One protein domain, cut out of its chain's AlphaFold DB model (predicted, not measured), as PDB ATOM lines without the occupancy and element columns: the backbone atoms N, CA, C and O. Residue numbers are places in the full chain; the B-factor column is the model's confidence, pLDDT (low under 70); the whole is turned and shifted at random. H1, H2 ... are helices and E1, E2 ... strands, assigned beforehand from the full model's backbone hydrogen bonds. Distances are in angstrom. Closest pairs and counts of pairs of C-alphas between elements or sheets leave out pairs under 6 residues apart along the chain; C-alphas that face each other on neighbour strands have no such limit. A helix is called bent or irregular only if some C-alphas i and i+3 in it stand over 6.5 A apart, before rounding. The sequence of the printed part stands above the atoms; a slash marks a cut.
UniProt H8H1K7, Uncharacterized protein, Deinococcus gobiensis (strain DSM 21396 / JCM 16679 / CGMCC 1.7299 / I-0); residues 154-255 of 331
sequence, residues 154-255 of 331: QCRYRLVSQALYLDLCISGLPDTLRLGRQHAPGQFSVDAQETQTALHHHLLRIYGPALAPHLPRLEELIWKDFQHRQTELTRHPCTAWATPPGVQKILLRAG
ATOM      1  N   GLN A 154      -7.058   8.301 -12.485       81.19
ATOM      2  CA  GLN A 154      -5.948   7.974 -11.616       81.19
ATOM      3  C   GLN A 154      -6.119   6.558 -11.080       81.19
ATOM      4  O   GLN A 154      -7.205   6.148 -10.676       81.19
ATOM      5  N   CYS A 155      -5.022   5.819 -11.052       86.12
ATOM      6  CA  CYS A 155      -4.940   4.481 -10.499       86.12
ATOM      7  C   CYS A 155      -4.027   4.498  -9.273       86.12
ATOM      8  O   CYS A 155      -3.024   5.219  -9.230       86.12
ATOM      9  N   ARG A 156      -4.356   3.670  -8.287       87.00
ATOM     10  CA  ARG A 156      -3.504   3.376  -7.137       87.00
ATOM     11  C   ARG A 156      -3.623   1.905  -6.791       87.00
ATOM     12  O   ARG A 156      -4.724   1.389  -6.646       87.00
ATOM     13  N   TYR A 157      -2.499   1.236  -6.598       87.44
ATOM     14  CA  TYR A 157      -2.489  -0.153  -6.164       87.44
ATOM     15  C   TYR A 157      -2.185  -0.209  -4.677       87.44
ATOM     16  O   TYR A 157      -1.298   0.496  -4.192       87.44
ATOM     17  N   ARG A 158      -2.908  -1.056  -3.948       89.50
ATOM     18  CA  ARG A 158      -2.712  -1.225  -2.507       89.50
ATOM     19  C   ARG A 158      -2.816  -2.677  -2.088       89.50
ATOM     20  O   ARG A 158      -3.584  -3.457  -2.646       89.50
ATOM     21  N   LEU A 159      -2.075  -3.010  -1.048       83.81
ATOM     22  CA  LEU A 159      -2.066  -4.301  -0.398       83.81
ATOM     23  C   LEU A 159      -2.645  -4.150   1.011       83.81
ATOM     24  O   LEU A 159      -2.109  -3.411   1.834       83.81
ATOM     25  N   VAL A 160      -3.724  -4.874   1.305       84.88
ATOM     26  CA  VAL A 160      -4.342  -4.903   2.639       84.88
ATOM     27  C   VAL A 160      -4.491  -6.349   3.067       84.88
ATOM     28  O   VAL A 160      -5.186  -7.111   2.403       84.88
ATOM     29  N   SER A 161      -3.834  -6.737   4.162       83.88
ATOM     30  CA  SER A 161      -3.897  -8.106   4.697       83.88
ATOM     31  C   SER A 161      -3.672  -9.171   3.613       83.88
ATOM     32  O   SER A 161      -4.460 -10.101   3.476       83.88
ATOM     33  N   GLN A 162      -2.620  -8.989   2.803       84.75
ATOM     34  CA  GLN A 162      -2.261  -9.831   1.649       84.75
ATOM     35  C   GLN A 162      -3.236  -9.796   0.460       84.75
ATOM     36  O   GLN A 162      -2.948 -10.403  -0.566       84.75
ATOM     37  N   ALA A 163      -4.362  -9.092   0.526       86.88
ATOM     38  CA  ALA A 163      -5.222  -8.878  -0.631       86.88
ATOM     39  C   ALA A 163      -4.738  -7.668  -1.444       86.88
ATOM     40  O   ALA A 163      -4.459  -6.604  -0.889       86.88
ATOM     41  N   LEU A 164      -4.638  -7.848  -2.760       87.94
ATOM     42  CA  LEU A 164      -4.237  -6.812  -3.705       87.94
ATOM     43  C   LEU A 164      -5.481  -6.124  -4.270       87.94
ATOM     44  O   LEU A 164      -6.383  -6.789  -4.788       87.94
ATOM     45  N   TYR A 165      -5.484  -4.798  -4.219       89.44
ATOM     46  CA  TYR A 165      -6.546  -3.951  -4.735       89.44
ATOM     47  C   TYR A 165      -6.006  -2.913  -5.717       89.44
ATOM     48  O   TYR A 165      -4.869  -2.454  -5.592       89.44
ATOM     49  N   LEU A 166      -6.860  -2.528  -6.657       89.31
ATOM     50  CA  LEU A 166      -6.712  -1.385  -7.542       89.31
ATOM     51  C   LEU A 166      -7.803  -0.381  -7.193       89.31
ATOM     52  O   LEU A 166      -8.983  -0.654  -7.393       89.31
ATOM     53  N   ASP A 167      -7.400   0.767  -6.676       85.56
ATOM     54  CA  ASP A 167      -8.264   1.926  -6.555       85.56
ATOM     55  C   ASP A 167      -8.193   2.729  -7.863       85.56
ATOM     56  O   ASP A 167      -7.111   3.072  -8.345       85.56
ATOM     57  N   LEU A 168      -9.350   3.020  -8.438       81.88
ATOM     58  CA  LEU A 168      -9.547   3.898  -9.585       81.88
ATOM     59  C   LEU A 168     -10.161   5.194  -9.058       81.88
ATOM     60  O   LEU A 168     -11.034   5.139  -8.205       81.88
ATOM     61  N   CYS A 169      -9.733   6.353  -9.535       71.44
ATOM     62  CA  CYS A 169     -10.338   7.637  -9.195       71.44
ATOM     63  C   CYS A 169     -10.476   8.468 -10.459       71.44
ATOM     64  O   CYS A 169      -9.498   8.660 -11.176       71.44
ATOM     65  N   ILE A 170     -11.685   8.947 -10.739       66.94
ATOM     66  CA  ILE A 170     -11.961   9.789 -11.906       66.94
ATOM     67  C   ILE A 170     -12.831  10.941 -11.455       66.94
ATOM     68  O   ILE A 170     -13.895  10.711 -10.887       66.94
ATOM     69  N   SER A 171     -12.394  12.175 -11.694       58.38
ATOM     70  CA  SER A 171     -13.160  13.370 -11.296       58.38
ATOM     71  C   SER A 171     -13.585  13.356  -9.816       58.38
ATOM     72  O   SER A 171     -14.634  13.886  -9.461       58.38
ATOM     73  N   GLY A 172     -12.791  12.720  -8.946       53.25
ATOM     74  CA  GLY A 172     -13.100  12.571  -7.523       53.25
ATOM     75  C   GLY A 172     -14.074  11.440  -7.167       53.25
ATOM     76  O   GLY A 172     -14.467  11.358  -6.007       53.25
ATOM     77  N   LEU A 173     -14.453  10.573  -8.115       58.34
ATOM     78  CA  LEU A 173     -15.214   9.344  -7.868       58.34
ATOM     79  C   LEU A 173     -14.254   8.156  -7.714       58.34
ATOM     80  O   LEU A 173     -13.717   7.683  -8.721       58.34
ATOM     81  N   PRO A 174     -14.018   7.674  -6.482       69.31
ATOM     82  CA  PRO A 174     -13.197   6.505  -6.260       69.31
ATOM     83  C   PRO A 174     -14.002   5.217  -6.435       69.31
ATOM     84  O   PRO A 174     -15.152   5.108  -6.012       69.31
ATOM     85  N   ASP A 175     -13.351   4.215  -7.003       76.69
ATOM     86  CA  ASP A 175     -13.819   2.842  -7.089       76.69
ATOM     87  C   ASP A 175     -12.673   1.898  -6.717       76.69
ATOM     88  O   ASP A 175     -11.504   2.232  -6.891       76.69
ATOM     89  N   THR A 176     -12.990   0.716  -6.203       82.88
ATOM     90  CA  THR A 176     -11.983  -0.259  -5.778       82.88
ATOM     91  C   THR A 176     -12.293  -1.616  -6.384       82.88
ATOM     92  O   THR A 176     -13.368  -2.178  -6.177       82.88
ATOM     93  N   LEU A 177     -11.284  -2.197  -7.025       84.38
ATOM     94  CA  LEU A 177     -11.292  -3.557  -7.535       84.38
ATOM     95  C   LEU A 177     -10.343  -4.439  -6.724       84.38
ATOM     96  O   LEU A 177      -9.219  -4.042  -6.428       84.38
ATOM     97  N   ARG A 178     -10.757  -5.662  -6.394       85.69
ATOM     98  CA  ARG A 178      -9.838  -6.682  -5.875       85.69
ATOM     99  C   ARG A 178      -9.194  -7.401  -7.056       85.69
ATOM    100  O   ARG A 178      -9.900  -8.027  -7.834       85.69
ATOM    101  N   LEU A 179      -7.870  -7.331  -7.160       84.94
ATOM    102  CA  LEU A 179      -7.112  -7.985  -8.231       84.94
ATOM    103  C   LEU A 179      -6.724  -9.417  -7.859       84.94
ATOM    104  O   LEU A 179      -6.690 -10.307  -8.697       84.94
ATOM    105  N   GLY A 180      -6.396  -9.655  -6.590       87.44
ATOM    106  CA  GLY A 180      -5.909 -10.966  -6.187       87.44
ATOM    107  C   GLY A 180      -5.325 -10.985  -4.790       87.44
ATOM    108  O   GLY A 180      -5.793 -10.280  -3.886       87.44
ATOM    109  N   ARG A 181      -4.306 -11.822  -4.606       89.69
ATOM    110  CA  ARG A 181      -3.636 -12.001  -3.316       89.69
ATOM    111  C   ARG A 181      -2.131 -12.119  -3.466       89.69
ATOM    112  O   ARG A 181      -1.624 -12.622  -4.462       89.69
ATOM    113  N   GLN A 182      -1.423 -11.699  -2.438       87.50
ATOM    114  CA  GLN A 182      -0.002 -11.904  -2.283       87.50
ATOM    115  C   GLN A 182       0.241 -13.132  -1.408       87.50
ATOM    116  O   GLN A 182      -0.224 -13.197  -0.275       87.50
ATOM    117  N   HIS A 183       0.980 -14.103  -1.933       86.81
ATOM    118  CA  HIS A 183       1.347 -15.315  -1.198       86.81
ATOM    119  C   HIS A 183       2.643 -15.151  -0.409       86.81
ATOM    120  O   HIS A 183       2.782 -15.690   0.685       86.81
ATOM    121  N   ALA A 184       3.577 -14.388  -0.968       81.94
ATOM    122  CA  ALA A 184       4.855 -14.050  -0.363       81.94
ATOM    123  C   ALA A 184       5.296 -12.657  -0.846       81.94
ATOM    124  O   ALA A 184       4.766 -12.167  -1.851       81.94
ATOM    125  N   PRO A 185       6.255 -11.992  -0.177       79.88
ATOM    126  CA  PRO A 185       6.856 -10.753  -0.670       79.88
ATOM    127  C   PRO A 185       7.235 -10.865  -2.160       79.88
ATOM    128  O   PRO A 185       8.005 -11.740  -2.539       79.88
ATOM    129  N   GLY A 186       6.625 -10.042  -3.022       76.06
ATOM    130  CA  GLY A 186       6.808 -10.096  -4.481       76.06
ATOM    131  C   GLY A 186       6.124 -11.218  -5.260       76.06
ATOM    132  O   GLY A 186       6.193 -11.208  -6.484       76.06
ATOM    133  N   GLN A 187       5.420 -12.139  -4.605       85.12
ATOM    134  CA  GLN A 187       4.659 -13.199  -5.268       85.12
ATOM    135  C   GLN A 187       3.160 -12.915  -5.206       85.12
ATOM    136  O   GLN A 187       2.495 -13.185  -4.201       85.12
ATOM    137  N   PHE A 188       2.629 -12.386  -6.305       85.19
ATOM    138  CA  PHE A 188       1.210 -12.102  -6.474       85.19
ATOM    139  C   PHE A 188       0.537 -13.209  -7.292       85.19
ATOM    140  O   PHE A 188       1.016 -13.586  -8.358       85.19
ATOM    141  N   SER A 189      -0.592 -13.708  -6.800       87.69
ATOM    142  CA  SER A 189      -1.540 -14.516  -7.559       87.69
ATOM    143  C   SER A 189      -2.666 -13.593  -8.002       87.69
ATOM    144  O   SER A 189      -3.457 -13.115  -7.182       87.69
ATOM    145  N   VAL A 190      -2.664 -13.294  -9.297       85.12
ATOM    146  CA  VAL A 190      -3.661 -12.463  -9.968       85.12
ATOM    147  C   VAL A 190      -4.172 -13.272 -11.147       85.12
ATOM    148  O   VAL A 190      -3.387 -13.653 -12.014       85.12
ATOM    149  N   ASP A 191      -5.466 -13.564 -11.154       82.81
ATOM    150  CA  ASP A 191      -6.104 -14.182 -12.309       82.81
ATOM    151  C   ASP A 191      -6.329 -13.091 -13.358       82.81
ATOM    152  O   ASP A 191      -7.121 -12.168 -13.161       82.81
ATOM    153  N   ALA A 192      -5.576 -13.160 -14.456       77.50
ATOM    154  CA  ALA A 192      -5.624 -12.148 -15.502       77.50
ATOM    155  C   ALA A 192      -7.005 -12.074 -16.172       77.50
ATOM    156  O   ALA A 192      -7.444 -10.979 -16.523       77.50
ATOM    157  N   GLN A 193      -7.698 -13.205 -16.320       80.06
ATOM    158  CA  GLN A 193      -8.982 -13.275 -17.010       80.06
ATOM    159  C   GLN A 193     -10.116 -12.754 -16.120       80.06
ATOM    160  O   GLN A 193     -10.930 -11.941 -16.573       80.06
ATOM    161  N   GLU A 194     -10.142 -13.154 -14.844       77.94
ATOM    162  CA  GLU A 194     -11.090 -12.593 -13.872       77.94
ATOM    163  C   GLU A 194     -10.848 -11.095 -13.676       77.94
ATOM    164  O   GLU A 194     -11.795 -10.309 -13.673       77.94
ATOM    165  N   THR A 195      -9.580 -10.678 -13.590       76.94
ATOM    166  CA  THR A 195      -9.219  -9.266 -13.428       76.94
ATOM    167  C   THR A 195      -9.646  -8.435 -14.630       76.94
ATOM    168  O   THR A 195     -10.220  -7.368 -14.437       76.94
ATOM    169  N   GLN A 196      -9.398  -8.903 -15.857       79.88
ATOM    170  CA  GLN A 196      -9.843  -8.211 -17.069       79.88
ATOM    171  C   GLN A 196     -11.362  -8.080 -17.104       79.88
ATOM    172  O   GLN A 196     -11.869  -6.982 -17.296       79.88
ATOM    173  N   THR A 197     -12.087  -9.165 -16.828       79.44
ATOM    174  CA  THR A 197     -13.556  -9.157 -16.795       79.44
ATOM    175  C   THR A 197     -14.084  -8.186 -15.737       79.44
ATOM    176  O   THR A 197     -14.996  -7.399 -15.992       79.44
ATOM    177  N   ALA A 198     -13.489  -8.189 -14.545       78.38
ATOM    178  CA  ALA A 198     -13.904  -7.311 -13.464       78.38
ATOM    179  C   ALA A 198     -13.562  -5.839 -13.772       78.38
ATOM    180  O   ALA A 198     -14.403  -4.961 -13.590       78.38
ATOM    181  N   LEU A 199     -12.378  -5.564 -14.331       80.88
ATOM    182  CA  LEU A 199     -11.994  -4.228 -14.787       80.88
ATOM    183  C   LEU A 199     -12.931  -3.730 -15.897       80.88
ATOM    184  O   LEU A 199     -13.369  -2.584 -15.847       80.88
ATOM    185  N   HIS A 200     -13.291  -4.598 -16.843       81.88
ATOM    186  CA  HIS A 200     -14.225  -4.311 -17.929       81.88
ATOM    187  C   HIS A 200     -15.578  -3.835 -17.394       81.88
ATOM    188  O   HIS A 200     -16.057  -2.753 -17.743       81.88
ATOM    189  N   HIS A 201     -16.176  -4.612 -16.484       78.31
ATOM    190  CA  HIS A 201     -17.452  -4.264 -15.862       78.31
ATOM    191  C   HIS A 201     -17.375  -2.970 -15.051       78.31
ATOM    192  O   HIS A 201     -18.284  -2.142 -15.127       78.31
ATOM    193  N   HIS A 202     -16.293  -2.770 -14.298       75.62
ATOM    194  CA  HIS A 202     -16.106  -1.559 -13.504       75.62
ATOM    195  C   HIS A 202     -15.924  -0.317 -14.382       75.62
ATOM    196  O   HIS A 202     -16.581   0.695 -14.146       75.62
ATOM    197  N   LEU A 203     -15.115  -0.393 -15.438       75.19
ATOM    198  CA  LEU A 203     -14.922   0.716 -16.370       75.19
ATOM    199  C   LEU A 203     -16.209   1.045 -17.141       75.19
ATOM    200  O   LEU A 203     -16.528   2.222 -17.277       75.19
ATOM    201  N   LEU A 204     -16.994   0.047 -17.571       70.44
ATOM    202  CA  LEU A 204     -18.331   0.282 -18.148       70.44
ATOM    203  C   LEU A 204     -19.288   0.933 -17.155       70.44
ATOM    204  O   LEU A 204     -20.084   1.787 -17.536       70.44
ATOM    205  N   ARG A 205     -19.232   0.537 -15.883       68.44
ATOM    206  CA  ARG A 205     -20.070   1.130 -14.838       68.44
ATOM    207  C   ARG A 205     -19.701   2.593 -14.586       68.44
ATOM    208  O   ARG A 205     -20.594   3.409 -14.371       68.44
ATOM    209  N   ILE A 206     -18.410   2.921 -14.609       64.81
ATOM    210  CA  ILE A 206     -17.932   4.285 -14.359       64.81
ATOM    211  C   ILE A 206     -18.136   5.188 -15.584       64.81
ATOM    212  O   ILE A 206     -18.551   6.331 -15.439       64.81
ATOM    213  N   TYR A 207     -17.879   4.686 -16.789       62.31
ATOM    214  CA  TYR A 207     -17.827   5.507 -18.003       62.31
ATOM    215  C   TYR A 207     -18.971   5.283 -18.987       62.31
ATOM    216  O   TYR A 207     -19.074   5.970 -20.004       62.31
ATOM    217  N   GLY A 208     -19.845   4.327 -18.693       60.66
ATOM    218  CA  GLY A 208     -20.953   3.968 -19.555       60.66
ATOM    219  C   GLY A 208     -20.523   3.228 -20.830       60.66
ATOM    220  O   GLY A 208     -19.343   2.953 -21.070       60.66
ATOM    221  N   PRO A 209     -21.501   2.906 -21.692       63.25
ATOM    222  CA  PRO A 209     -21.281   2.105 -22.896       63.25
ATOM    223  C   PRO A 209     -20.447   2.819 -23.970       63.25
ATOM    224  O   PRO A 209     -19.882   2.153 -24.831       63.25
ATOM    225  N   ALA A 210     -20.310   4.148 -23.910       54.31
ATOM    226  CA  ALA A 210     -19.487   4.921 -24.845       54.31
ATOM    227  C   ALA A 210     -18.000   4.518 -24.808       54.31
ATOM    228  O   ALA A 210     -17.289   4.660 -25.801       54.31
ATOM    229  N   LEU A 211     -17.538   3.956 -23.686       68.12
ATOM    230  CA  LEU A 211     -16.166   3.481 -23.543       68.12
ATOM    231  C   LEU A 211     -15.938   2.085 -24.146       68.12
ATOM    232  O   LEU A 211     -14.788   1.712 -24.371       68.12
ATOM    233  N   ALA A 212     -17.000   1.330 -24.460       70.88
ATOM    234  CA  ALA A 212     -16.928  -0.047 -24.951       70.88
ATOM    235  C   ALA A 212     -15.874  -0.311 -26.052       70.88
ATOM    236  O   ALA A 212     -15.085  -1.243 -25.885       70.88
ATOM    237  N   PRO A 213     -15.761   0.499 -27.131       72.75
ATOM    238  CA  PRO A 213     -14.762   0.260 -28.183       72.75
ATOM    239  C   PRO A 213     -13.309   0.478 -27.724       72.75
ATOM    240  O   PRO A 213     -12.368   0.091 -28.416       72.75
ATOM    241  N   HIS A 214     -13.110   1.108 -26.569       77.44
ATOM    242  CA  HIS A 214     -11.812   1.494 -26.033       77.44
ATOM    243  C   HIS A 214     -11.382   0.678 -24.805       77.44
ATOM    244  O   HIS A 214     -10.209   0.730 -24.425       77.44
ATOM    245  N   LEU A 215     -12.298  -0.100 -24.221       80.75
ATOM    246  CA  LEU A 215     -12.059  -0.903 -23.021       80.75
ATOM    247  C   LEU A 215     -10.907  -1.897 -23.145       80.75
ATOM    248  O   LEU A 215     -10.030  -1.835 -22.285       80.75
ATOM    249  N   PRO A 216     -10.793  -2.718 -24.213       84.50
ATOM    250  CA  PRO A 216      -9.703  -3.693 -24.296       84.50
ATOM    251  C   PRO A 216      -8.325  -3.025 -24.225       84.50
ATOM    252  O   PRO A 216      -7.378  -3.545 -23.640       84.50
ATOM    253  N   ARG A 217      -8.213  -1.816 -24.794       84.00
ATOM    254  CA  ARG A 217      -6.966  -1.055 -24.782       84.00
ATOM    255  C   ARG A 217      -6.705  -0.388 -23.431       84.00
ATOM    256  O   ARG A 217      -5.548  -0.293 -23.033       84.00
ATOM    257  N   LEU A 218      -7.743   0.075 -22.737       83.06
ATOM    258  CA  LEU A 218      -7.619   0.612 -21.378       83.06
ATOM    259  C   LEU A 218      -7.225  -0.468 -20.375       83.06
ATOM    260  O   LEU A 218      -6.314  -0.245 -19.581       83.06
ATOM    261  N   GLU A 219      -7.849  -1.640 -20.466       85.88
ATOM    262  CA  GLU A 219      -7.505  -2.820 -19.674       85.88
ATOM    263  C   GLU A 219      -6.034  -3.194 -19.846       85.88
ATOM    264  O   GLU A 219      -5.317  -3.369 -18.861       85.88
ATOM    265  N   GLU A 220      -5.547  -3.227 -21.089       87.00
ATOM    266  CA  GLU A 220      -4.141  -3.506 -21.383       87.00
ATOM    267  C   GLU A 220      -3.191  -2.471 -20.754       87.00
ATOM    268  O   GLU A 220      -2.142  -2.837 -20.221       87.00
ATOM    269  N   LEU A 221      -3.533  -1.178 -20.804       87.69
ATOM    270  CA  LEU A 221      -2.699  -0.116 -20.228       87.69
ATOM    271  C   LEU A 221      -2.658  -0.176 -18.699       87.69
ATOM    272  O   LEU A 221      -1.580  -0.053 -18.118       87.69
ATOM    273  N   ILE A 222      -3.805  -0.400 -18.058       87.12
ATOM    274  CA  ILE A 222      -3.900  -0.551 -16.599       87.12
ATOM    275  C   ILE A 222      -3.157  -1.814 -16.149       87.12
ATOM    276  O   ILE A 222      -2.472  -1.811 -15.125       87.12
ATOM    277  N   TRP A 223      -3.227  -2.891 -16.932       86.69
ATOM    278  CA  TRP A 223      -2.482  -4.112 -16.647       86.69
ATOM    279  C   TRP A 223      -0.965  -3.917 -16.772       86.69
ATOM    280  O   TRP A 223      -0.203  -4.363 -15.913       86.69
ATOM    281  N   LYS A 224      -0.508  -3.203 -17.806       87.50
ATOM    282  CA  LYS A 224       0.913  -2.857 -17.976       87.50
ATOM    283  C   LYS A 224       1.434  -1.968 -16.848       87.50
ATOM    284  O   LYS A 224       2.552  -2.178 -16.380       87.50
ATOM    285  N   ASP A 225       0.633  -1.007 -16.395       86.81
ATOM    286  CA  ASP A 225       0.993  -0.157 -15.255       86.81
ATOM    287  C   ASP A 225       1.101  -0.968 -13.958       86.81
ATOM    288  O   ASP A 225       2.082  -0.823 -13.228       86.81
ATOM    289  N   PHE A 226       0.191  -1.923 -13.730       86.88
ATOM    290  CA  PHE A 226       0.313  -2.868 -12.618       86.88
ATOM    291  C   PHE A 226       1.637  -3.638 -12.667       86.88
ATOM    292  O   PHE A 226       2.370  -3.658 -11.679       86.88
ATOM    293  N   GLN A 227       1.974  -4.237 -13.815       86.00
ATOM    294  CA  GLN A 227       3.224  -4.987 -13.987       86.00
ATOM    295  C   GLN A 227       4.458  -4.126 -13.691       86.00
ATOM    296  O   GLN A 227       5.400  -4.595 -13.054       86.00
ATOM    297  N   HIS A 228       4.439  -2.854 -14.095       86.44
ATOM    298  CA  HIS A 228       5.521  -1.918 -13.803       86.44
ATOM    299  C   HIS A 228       5.631  -1.602 -12.300       86.44
ATOM    300  O   HIS A 228       6.733  -1.547 -11.747       86.44
ATOM    301  N   ARG A 229       4.488  -1.452 -11.624       82.75
ATOM    302  CA  ARG A 229       4.396  -1.070 -10.207       82.75
ATOM    303  C   ARG A 229       4.475  -2.231  -9.222       82.75
ATOM    304  O   ARG A 229       4.581  -1.990  -8.021       82.75
ATOM    305  N   GLN A 230       4.495  -3.483  -9.680       81.94
ATOM    306  CA  GLN A 230       4.676  -4.644  -8.798       81.94
ATOM    307  C   GLN A 230       5.918  -4.508  -7.915       81.94
ATOM    308  O   GLN A 230       5.858  -4.799  -6.723       81.94
ATOM    309  N   THR A 231       7.025  -4.006  -8.470       77.88
ATOM    310  CA  THR A 231       8.269  -3.813  -7.710       77.88
ATOM    311  C   THR A 231       8.099  -2.767  -6.604       77.88
ATOM    312  O   THR A 231       8.620  -2.949  -5.506       77.88
ATOM    313  N   GLU A 232       7.325  -1.707  -6.845       78.19
ATOM    314  CA  GLU A 232       6.989  -0.697  -5.833       78.19
ATOM    315  C   GLU A 232       6.127  -1.313  -4.722       78.19
ATOM    316  O   GLU A 232       6.444  -1.146  -3.547       78.19
ATOM    317  N   LEU A 233       5.138  -2.135  -5.090       75.00
ATOM    318  CA  LEU A 233       4.254  -2.848  -4.159       75.00
ATOM    319  C   LEU A 233       4.970  -3.868  -3.265       75.00
ATOM    320  O   LEU A 233       4.475  -4.223  -2.196       75.00
ATOM    321  N   THR A 234       6.132  -4.371  -3.689       75.06
ATOM    322  CA  THR A 234       6.955  -5.236  -2.827       75.06
ATOM    323  C   THR A 234       7.657  -4.464  -1.717       75.06
ATOM    324  O   THR A 234       7.932  -5.031  -0.662       75.06
ATOM    325  N   ARG A 235       7.952  -3.180  -1.957       73.00
ATOM    326  CA  ARG A 235       8.666  -2.295  -1.026       73.00
ATOM    327  C   ARG A 235       7.705  -1.492  -0.159       73.00
ATOM    328  O   ARG A 235       8.008  -1.221   1.000       73.00
ATOM    329  N   HIS A 236       6.554  -1.131  -0.714       76.44
ATOM    330  CA  HIS A 236       5.533  -0.320  -0.069       76.44
ATOM    331  C   HIS A 236       4.162  -0.978  -0.238       76.44
ATOM    332  O   HIS A 236       3.822  -1.394  -1.339       76.44
ATOM    333  N   PRO A 237       3.319  -1.028   0.805       75.69
ATOM    334  CA  PRO A 237       1.993  -1.638   0.709       75.69
ATOM    335  C   PRO A 237       1.007  -0.816  -0.140       75.69
ATOM    336  O   PRO A 237      -0.150  -1.197  -0.271       75.69
ATOM    337  N   CYS A 238       1.420   0.327  -0.686       79.62
ATOM    338  CA  CYS A 238       0.576   1.225  -1.461       79.62
ATOM    339  C   CYS A 238       1.441   2.037  -2.431       79.62
ATOM    340  O   CYS A 238       2.513   2.500  -2.040       79.62
ATOM    341  N   THR A 239       0.975   2.216  -3.667       76.25
ATOM    342  CA  THR A 239       1.627   3.090  -4.653       76.25
ATOM    343  C   THR A 239       1.099   4.518  -4.555       76.25
ATOM    344  O   THR A 239       0.023   4.770  -4.010       76.25
ATOM    345  N   ALA A 240       1.813   5.472  -5.149       72.56
ATOM    346  CA  ALA A 240       1.234   6.793  -5.396       72.56
ATOM    347  C   ALA A 240       0.063   6.712  -6.399       72.56
ATOM    348  O   ALA A 240       0.038   5.831  -7.265       72.56
ATOM    349  N   TRP A 241      -0.880   7.655  -6.295       71.88
ATOM    350  CA  TRP A 241      -1.884   7.892  -7.334       71.88
ATOM    351  C   TRP A 241      -1.201   8.365  -8.611       71.88
ATOM    352  O   TRP A 241      -0.375   9.279  -8.574       71.88
ATOM    353  N   ALA A 242      -1.556   7.762  -9.738       73.81
ATOM    354  CA  ALA A 242      -1.021   8.166 -11.026       73.81
ATOM    355  C   ALA A 242      -1.938   7.757 -12.173       73.81
ATOM    356  O   ALA A 242      -2.598   6.724 -12.122       73.81
ATOM    357  N   THR A 243      -1.915   8.544 -13.239       77.94
ATOM    358  CA  THR A 243      -2.589   8.222 -14.496       77.94
ATOM    359  C   THR A 243      -1.706   7.267 -15.304       77.94
ATOM    360  O   THR A 243      -0.581   7.649 -15.652       77.94
ATOM    361  N   PRO A 244      -2.159   6.038 -15.631       83.69
ATOM    362  CA  PRO A 244      -1.352   5.126 -16.429       83.69
ATOM    363  C   PRO A 244      -1.017   5.728 -17.807       83.69
ATOM    364  O   PRO A 244      -1.869   6.383 -18.426       83.69
ATOM    365  N   PRO A 245       0.199   5.511 -18.338       75.75
ATOM    366  CA  PRO A 245       0.611   6.107 -19.604       75.75
ATOM    367  C   PRO A 245      -0.352   5.780 -20.753       75.75
ATOM    368  O   PRO A 245      -0.630   4.622 -21.045       75.75
ATOM    369  N   GLY A 246      -0.845   6.810 -21.445       75.56
ATOM    370  CA  GLY A 246      -1.714   6.655 -22.618       75.56
ATOM    371  C   GLY A 246      -3.211   6.522 -22.323       75.56
ATOM    372  O   GLY A 246      -3.999   6.694 -23.252       75.56
ATOM    373  N   VAL A 247      -3.616   6.319 -21.063       79.69
ATOM    374  CA  VAL A 247      -5.033   6.243 -20.657       79.69
ATOM    375  C   VAL A 247      -5.772   7.541 -20.975       79.69
ATOM    376  O   VAL A 247      -6.821   7.512 -21.614       79.69
ATOM    377  N   GLN A 248      -5.178   8.690 -20.646       72.88
ATOM    378  CA  GLN A 248      -5.767  10.007 -20.910       72.88
ATOM    379  C   GLN A 248      -6.086  10.219 -22.398       72.88
ATOM    380  O   GLN A 248      -7.157  10.703 -22.746       72.88
ATOM    381  N   LYS A 249      -5.200   9.780 -23.304       72.44
ATOM    382  CA  LYS A 249      -5.433   9.879 -24.757       72.44
ATOM    383  C   LYS A 249      -6.636   9.056 -25.207       72.44
ATOM    384  O   LYS A 249      -7.308   9.443 -26.159       72.44
ATOM    385  N   ILE A 250      -6.876   7.914 -24.569       75.31
ATOM    386  CA  ILE A 250      -8.014   7.056 -24.892       75.31
ATOM    387  C   ILE A 250      -9.306   7.676 -24.371       75.31
ATOM    388  O   ILE A 250     -10.267   7.757 -25.124       75.31
ATOM    389  N   LEU A 251      -9.306   8.173 -23.136       69.62
ATOM    390  CA  LEU A 251     -10.475   8.834 -22.555       69.62
ATOM    391  C   LEU A 251     -10.867  10.101 -23.330       69.62
ATOM    392  O   LEU A 251     -12.053  10.329 -23.555       69.62
ATOM    393  N   LEU A 252      -9.885  10.869 -23.820       65.56
ATOM    394  CA  LEU A 252     -10.116  12.005 -24.722       65.56
ATOM    395  C   LEU A 252     -10.738  11.565 -26.053       65.56
ATOM    396  O   LEU A 252     -11.692  12.175 -26.523       65.56
ATOM    397  N   ARG A 253     -10.222  10.491 -26.668       65.69
ATOM    398  CA  ARG A 253     -10.767   9.942 -27.926       65.69
ATOM    399  C   ARG A 253     -12.174   9.380 -27.764       65.69
ATOM    400  O   ARG A 253     -12.967   9.488 -28.689       65.69
ATOM    401  N   ALA A 254     -12.459   8.802 -26.603       60.72
ATOM    402  CA  ALA A 254     -13.770   8.284 -26.247       60.72
ATOM    403  C   ALA A 254     -14.789   9.400 -25.946       60.72
ATOM    404  O   ALA A 254     -15.957   9.100 -25.726       60.72
ATOM    405  N   GLY A 255     -14.358  10.670 -25.886       55.72
ATOM    406  CA  GLY A 255     -15.205  11.798 -25.480       55.72
ATOM    407  C   GLY A 255     -15.640  11.735 -24.014       55.72
ATOM    408  O   GLY A 255     -16.588  12.405 -23.622       55.72
TER     409      GLY A 255
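What this domain is: This is residues 154 to 255 of the 331 residues of an uncharacterized protein of Deinococcus gobiensis (strain DSM 21396 / JCM 16679 / CGMCC 1.7299 / I-0) (UniProt H8H1K7). A four-stranded antiparallel sheet, E1 to E4, curls like part of a barrel; H1 covers E2 and E3, and the long, kinked H2 crosses beside H1 at a steep angle and runs on past the edge strand E1. From the end of H2 an unnamed link folds back, and the short H3 packs on the first part of H2, away from the sheet. The printed part has 102 residues with four named strands followed by three named helices, in the order E1 E2 E3 E4 H1 H2 H3, and the sheet has the order E1 - E2 - E3 - E4. The class is mixed, helices and strands. The whole is compact, with a radius of gyration of the C-alphas of 13.2 A, and elongated, with spans of 40 by 24 by 21 A.

How they stand to each other: E1, residues 154 to 160, forms a hairpin with E2, residues 163 to 170; they are antiparallel at 157 degrees, with N 156 and O 167 2.8 A apart and N 165 and O 158 2.8 A apart, within hydrogen-bond range. E2 forms the next hairpin with E3, residues 173 to 184, antiparallel at 159 degrees, with N 166 and O 177 2.8 A apart, within range. E3 bends by 52 degrees at residue 180, and beyond the bend it pairs with E4, residues 187 to 190, in a third hairpin at 129 degrees; N 183 and O 187 are 2.9 A apart, within range. The four strands are a meander, each strand the antiparallel neighbour of the one before. The sheet is strongly twisted, and its edge strands E1 and E4 are apart. H1, residues 192 to 207, is on the sheet at a height over the sheet of 9.6 A. It lies over E2 and E3 and runs along the strands, at 1 degree to E3 on the local plane; its closest C-alphas to E3 are those of Thr 195 and Leu 179, 5.8 A apart. H2, residues 209 to 235, has a kink of 61 degrees near residue 216 and is irregular, with C-alphas 213 and 216 7.5 A apart. With residues 211 to 219 alone it touches H1, at a steep tilt of 56 degrees, opposite ways; the closest C-alphas are those of Gln 196 and Glu 219, 6.4 A apart. H2 is on the sheet but stands at the sheet's level, with a height of 1.7 A; the closest C-alphas of H2 and E1 are those of Leu 233 and Arg 158, 7.3 A apart. H3, residues 247 to 253, is not on the sheet and is apart from H1. It forms a helical hairpin with H2, which it touches at a shallow tilt of 13 degrees, opposite ways; the closest C-alphas are those of Leu 218 and Val 247, 6.2 A apart. Every O i to N i+4 pair is within hydrogen-bond range in H1 and H3, and 16 of 23 are in H2.

Where its parts are: E1 begins at C-alpha 154, (-5.948, 7.974, -11.616), and is 19.3 A long from first to last C-alpha. E2 measures 22.8 A, E3 31.7 A and E4 9.6 A. H1 measures 21.6 A. H2 measures 37.3 A and ends at C-alpha 235, (8.666, -2.295, -1.026). H3 measures 10.0 A and ends at C-alpha 253, (-10.767, 9.942, -27.926).

The domain as a whole: The two C-alphas farthest apart are those of Ala 184 and Gly 255, 41.2 A. The printed part has no cut. The link from H2 to H3, 11 residues, is long; the other five links are tight. The mean pLDDT of the printed part is 78.2, and it is under 70 at residues 170 to 174, 205 to 211 and 251 to 255.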